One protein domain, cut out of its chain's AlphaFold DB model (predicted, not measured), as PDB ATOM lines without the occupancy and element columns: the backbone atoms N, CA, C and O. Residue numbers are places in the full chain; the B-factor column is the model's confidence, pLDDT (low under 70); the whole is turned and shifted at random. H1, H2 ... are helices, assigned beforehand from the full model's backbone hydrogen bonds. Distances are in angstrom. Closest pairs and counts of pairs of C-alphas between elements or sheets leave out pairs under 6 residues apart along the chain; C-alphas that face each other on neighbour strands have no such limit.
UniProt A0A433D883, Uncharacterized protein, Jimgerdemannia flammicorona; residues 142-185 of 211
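This is residues 142 to 185 of the 211 residues of an uncharacterized protein of Jimgerdemannia flammicorona (UniProt A0A433D883). A short helix, H1, and a long one, H2, make an L, with a tight link at the corner and H2 as the long arm. The two helices are not packed side by side, and H2 makes most of the length. The printed part has 44 residues with two named helices, H1 then H2, and no named strand; the class is all helix. It is extended, with a radius of gyration of the C-alphas of 17.9 A, and spans 56 by 18 by 6 A.

H1, residues 142 to 149, and H2, residues 152 to 185, are apart, with no C-alpha of the one within 8 A of the other. Residues 148 to 154, of which 152 to 154 belong to H2, stand free, and so do residues 156 to 185 of H2. In H1 and H2 every O i to N i+4 pair is within hydrogen-bond range.

H1 begins at C-alpha 142, (176.771, 200.618, 172.445), and measures 10.3 A from first to last C-alpha. H2 runs 48.6 A from C-alpha 152, (177.313, 218.021, 178.909), to C-alpha 185, (131.989, 235.195, 175.202).

The two C-alphas farthest apart, those of Glu 142 and Ala 185, are 56.6 A apart. The printed part has no cut. Residues 182 to 185 have pLDDT under 70.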
ATOM      1  N   GLU A 142     175.991 199.537 173.063       88.88
ATOM      2  CA  GLU A 142     176.771 200.618 172.445       88.88
ATOM      3  C   GLU A 142     175.958 201.908 172.291       88.88
ATOM      4  O   GLU A 142     176.426 202.992 172.641       88.88
ATOM      5  N   ALA A 143     174.695 201.810 171.863       89.69
ATOM      6  CA  ALA A 143     173.822 202.975 171.730       89.69
ATOM      7  C   ALA A 143     173.548 203.649 173.088       89.69
ATOM      8  O   ALA A 143     173.495 204.881 173.188       89.69
ATOM      9  N   ILE A 144     173.409 202.855 174.156       90.19
ATOM     10  CA  ILE A 144     173.228 203.358 175.526       90.19
ATOM     11  C   ILE A 144     174.515 204.027 176.023       90.19
ATOM     12  O   ILE A 144     174.464 205.127 176.584       90.19
ATOM     13  N   ARG A 145     175.675 203.402 175.796       90.50
ATOM     14  CA  ARG A 145     176.981 203.954 176.174       90.50
ATOM     15  C   ARG A 145     177.273 205.263 175.440       90.50
ATOM     16  O   ARG A 145     177.686 206.225 176.090       90.50
ATOM     17  N   ALA A 146     176.983 205.345 174.144       89.44
ATOM     18  CA  ALA A 146     177.151 206.561 173.353       89.44
ATOM     19  C   ALA A 146     176.304 207.718 173.912       89.44
ATOM     20  O   ALA A 146     176.843 208.782 174.219       89.44
ATOM     21  N   LYS A 147     175.006 207.497 174.173       88.81
ATOM     22  CA  LYS A 147     174.126 208.503 174.807       88.81
ATOM     23  C   LYS A 147     174.621 208.916 176.204       88.81
ATOM     24  O   LYS A 147     174.632 210.102 176.553       88.81
ATOM     25  N   ARG A 148     175.099 207.956 177.005       89.38
ATOM     26  CA  ARG A 148     175.654 208.204 178.349       89.38
ATOM     27  C   ARG A 148     176.991 208.947 178.337       89.38
ATOM     28  O   ARG A 148     177.314 209.608 179.320       89.38
ATOM     29  N   THR A 149     177.732 208.902 177.238       90.88
ATOM     30  CA  THR A 149     179.054 209.542 177.121       90.88
ATOM     31  C   THR A 149     178.996 210.888 176.385       90.88
ATOM     32  O   THR A 149     179.990 211.602 176.329       90.88
ATOM     33  N   GLN A 150     177.826 211.301 175.877       90.69
ATOM     34  CA  GLN A 150     177.643 212.630 175.276       90.69
ATOM     35  C   GLN A 150     178.104 213.760 176.208       90.69
ATOM     36  O   GLN A 150     177.785 213.778 177.401       90.69
ATOM     37  N   LYS A 151     178.817 214.736 175.639       92.38
ATOM     38  CA  LYS A 151     179.312 215.907 176.368       92.38
ATOM     39  C   LYS A 151     178.151 216.688 177.011       92.38
ATOM     40  O   LYS A 151     177.055 216.753 176.442       92.38
ATOM     41  N   PRO A 152     178.363 217.296 178.193       90.62
ATOM     42  CA  PRO A 152     177.313 218.021 178.909       90.62
ATOM     43  C   PRO A 152     176.736 219.200 178.111       90.62
ATOM     44  O   PRO A 152     175.553 219.498 178.264       90.62
ATOM     45  N   GLU A 153     177.521 219.811 177.224       89.94
ATOM     46  CA  GLU A 153     177.098 220.900 176.333       89.94
ATOM     47  C   GLU A 153     176.010 220.458 175.350       89.94
ATOM     48  O   GLU A 153     174.967 221.098 175.251       89.94
ATOM     49  N   VAL A 154     176.188 219.299 174.705       90.50
ATOM     50  CA  VAL A 154     175.199 218.727 173.773       90.50
ATOM     51  C   VAL A 154     173.895 218.403 174.508       90.50
ATOM     52  O   VAL A 154     172.802 218.689 174.017       90.50
ATOM     53  N   ARG A 155     173.989 217.887 175.742       92.00
ATOM     54  CA  ARG A 155     172.808 217.659 176.592       92.00
ATOM     55  C   ARG A 155     172.127 218.958 176.996       92.00
ATOM     56  O   ARG A 155     170.904 219.006 177.081       92.00
ATOM     57  N   ALA A 156     172.898 219.997 177.307       91.19
ATOM     58  CA  ALA A 156     172.359 221.300 177.668       91.19
ATOM     59  C   ALA A 156     171.635 221.942 176.479       91.19
ATOM     60  O   ALA A 156     170.506 222.390 176.657       91.19
ATOM     61  N   ALA A 157     172.216 221.891 175.279       92.19
ATOM     62  CA  ALA A 157     171.581 222.367 174.054       92.19
ATOM     63  C   ALA A 157     170.249 221.648 173.787       92.19
ATOM     64  O   ALA A 157     169.222 222.312 173.661       92.19
ATOM     65  N   ALA A 158     170.229 220.309 173.829       91.19
ATOM     66  CA  ALA A 158     169.006 219.521 173.643       91.19
ATOM     67  C   ALA A 158     167.932 219.799 174.715       91.19
ATOM     68  O   ALA A 158     166.733 219.783 174.439       91.19
ATOM     69  N   ARG A 159     168.339 220.087 175.960       93.50
ATOM     70  CA  ARG A 159     167.402 220.532 177.005       93.50
ATOM     71  C   ARG A 159     166.831 221.911 176.698       93.50
ATOM     72  O   ARG A 159     165.637 222.120 176.886       93.50
ATOM     73  N   GLN A 160     167.655 222.848 176.238       93.00
ATOM     74  CA  GLN A 160     167.198 224.199 175.916       93.00
ATOM     75  C   GLN A 160     166.250 224.212 174.715       93.00
ATOM     76  O   GLN A 160     165.243 224.918 174.767       93.00
ATOM     77  N   THR A 161     166.503 223.411 173.675       92.62
ATOM     78  CA  THR A 161     165.570 223.264 172.545       92.62
ATOM     79  C   THR A 161     164.239 222.676 173.006       92.62
ATOM     80  O   THR A 161     163.199 223.288 172.778       92.62
ATOM     81  N   ALA A 162     164.261 221.594 173.790       93.31
ATOM     82  CA  ALA A 162     163.042 220.993 174.335       93.31
ATOM     83  C   ALA A 162     162.245 221.962 175.235       93.31
ATOM     84  O   ALA A 162     161.010 221.982 175.208       93.31
ATOM     85  N   ILE A 163     162.930 222.795 176.031       94.62
ATOM     86  CA  ILE A 163     162.290 223.827 176.863       94.62
ATOM     87  C   ILE A 163     161.648 224.913 175.993       94.62
ATOM     88  O   ILE A 163     160.551 225.367 176.323       94.62
ATOM     89  N   ARG A 164     162.304 225.343 174.909       94.25
ATOM     90  CA  ARG A 164     161.751 226.332 173.969       94.25
ATOM     91  C   ARG A 164     160.501 225.789 173.283       94.25
ATOM     92  O   ARG A 164     159.446 226.399 173.430       94.25
ATOM     93  N   GLU A 165     160.578 224.591 172.709       93.81
ATOM     94  CA  GLU A 165     159.434 223.915 172.085       93.81
ATOM     95  C   GLU A 165     158.270 223.726 173.071       93.81
ATOM     96  O   GLU A 165     157.108 223.949 172.739       93.81
ATOM     97  N   SER A 166     158.557 223.359 174.326       93.50
ATOM     98  CA  SER A 166     157.524 223.220 175.363       93.50
ATOM     99  C   SER A 166     156.880 224.558 175.734       93.50
ATOM    100  O   SER A 166     155.688 224.613 176.042       93.50
ATOM    101  N   LYS A 167     157.657 225.647 175.743       95.81
ATOM    102  CA  LYS A 167     157.144 227.000 176.000       95.81
ATOM    103  C   LYS A 167     156.296 227.503 174.835       95.81
ATOM    104  O   LYS A 167     155.270 228.126 175.087       95.81
ATOM    105  N   GLU A 168     156.694 227.226 173.601       91.94
ATOM    106  CA  GLU A 168     155.940 227.568 172.389       91.94
ATOM    107  C   GLU A 168     154.611 226.816 172.339       91.94
ATOM    108  O   GLU A 168     153.564 227.459 172.312       91.94
ATOM    109  N   LYS A 169     154.615 225.492 172.546       93.06
ATOM    110  CA  LYS A 169     153.381 224.690 172.655       93.06
ATOM    111  C   LYS A 169     152.418 225.236 173.716       93.06
ATOM    112  O   LYS A 169     151.223 225.360 173.465       93.06
ATOM    113  N   LYS A 170     152.928 225.649 174.884       92.62
ATOM    114  CA  LYS A 170     152.105 226.281 175.935       92.62
ATOM    115  C   LYS A 170     151.529 227.636 175.516       92.62
ATOM    116  O   LYS A 170     150.401 227.949 175.899       92.62
ATOM    117  N   LYS A 171     152.282 228.454 174.771       92.38
ATOM    118  CA  LYS A 171     151.786 229.731 174.230       92.38
ATOM    119  C   LYS A 171     150.690 229.488 173.193       92.38
ATOM    120  O   LYS A 171     149.654 230.142 173.273       92.38
ATOM    121  N   ASP A 172     150.872 228.511 172.312       89.19
ATOM    122  CA  ASP A 172     149.894 228.157 171.279       89.19
ATOM    123  C   ASP A 172     148.608 227.591 171.886       89.19
ATOM    124  O   ASP A 172     147.505 227.985 171.513       89.19
ATOM    125  N   GLU A 173     148.720 226.717 172.887       89.81
ATOM    126  CA  GLU A 173     147.569 226.227 173.648       89.81
ATOM    127  C   GLU A 173     146.856 227.354 174.404       89.81
ATOM    128  O   GLU A 173     145.624 227.376 174.468       89.81
ATOM    129  N   ALA A 174     147.599 228.309 174.971       87.31
ATOM    130  CA  ALA A 174     147.013 229.470 175.634       87.31
ATOM    131  C   ALA A 174     146.305 230.401 174.638       87.31
ATOM    132  O   ALA A 174     145.223 230.905 174.949       87.31
ATOM    133  N   ALA A 175     146.865 230.602 173.444       84.50
ATOM    134  CA  ALA A 175     146.246 231.371 172.369       84.50
ATOM    135  C   ALA A 175     144.963 230.694 171.865       84.50
ATOM    136  O   ALA A 175     143.924 231.349 171.789       84.50
ATOM    137  N   LYS A 176     144.985 229.372 171.648       86.44
ATOM    138  CA  LYS A 176     143.793 228.576 171.307       86.44
ATOM    139  C   LYS A 176     142.722 228.669 172.397       86.44
ATOM    140  O   LYS A 176     141.572 228.967 172.097       86.44
ATOM    141  N   LYS A 177     143.093 228.527 173.676       85.75
ATOM    142  CA  LYS A 177     142.159 228.689 174.809       85.75
ATOM    143  C   LYS A 177     141.574 230.103 174.898       85.75
ATOM    144  O   LYS A 177     140.419 230.248 175.286       85.75
ATOM    145  N   ARG A 178     142.341 231.149 174.571       81.88
ATOM    146  CA  ARG A 178     141.843 232.536 174.521       81.88
ATOM    147  C   ARG A 178     140.897 232.758 173.341       81.88
ATOM    148  O   ARG A 178     139.866 233.393 173.533       81.88
ATOM    149  N   ALA A 179     141.204 232.199 172.172       78.44
ATOM    150  CA  ALA A 179     140.341 232.263 170.995       78.44
ATOM    151  C   ALA A 179     139.008 231.527 171.221       78.44
ATOM    152  O   ALA A 179     137.951 232.073 170.922       78.44
ATOM    153  N   GLU A 180     139.033 230.341 171.829       79.50
ATOM    154  CA  GLU A 180     137.815 229.599 172.187       79.50
ATOM    155  C   GLU A 180     136.990 230.336 173.256       79.50
ATOM    156  O   GLU A 180     135.778 230.483 173.111       79.50
ATOM    157  N   LYS A 181     137.637 230.922 174.277       76.00
ATOM    158  CA  LYS A 181     136.945 231.769 175.266       76.00
ATOM    159  C   LYS A 181     136.300 233.005 174.635       76.00
ATOM    160  O   LYS A 181     135.182 233.349 175.010       76.00
ATOM    161  N   ALA A 182     136.960 233.651 173.674       68.50
ATOM    162  CA  ALA A 182     136.406 234.795 172.951       68.50
ATOM    163  C   ALA A 182     135.188 234.404 172.094       68.50
ATOM    164  O   ALA A 182     134.195 235.130 172.090       68.50
ATOM    165  N   LYS A 183     135.205 233.227 171.456       68.56
ATOM    166  CA  LYS A 183     134.038 232.683 170.740       68.56
ATOM    167  C   LYS A 183     132.870 232.383 171.687       68.56
ATOM    168  O   LYS A 183     131.734 232.739 171.387       68.56
ATOM    169  N   THR A 184     133.136 231.816 172.869       62.84
ATOM    170  CA  THR A 184     132.086 231.572 173.880       62.84
ATOM    171  C   THR A 184     131.566 232.855 174.536       62.84
ATOM    172  O   THR A 184     130.384 232.943 174.852       62.84
ATOM    173  N   ALA A 185     132.404 233.886 174.694       59.94
ATOM    174  CA  ALA A 185     131.989 235.195 175.202       59.94
ATOM    175  C   ALA A 185     131.158 235.980 174.171       59.94
ATOM    176  O   ALA A 185     130.217 236.671 174.552       59.94
TER     177      ALA A 185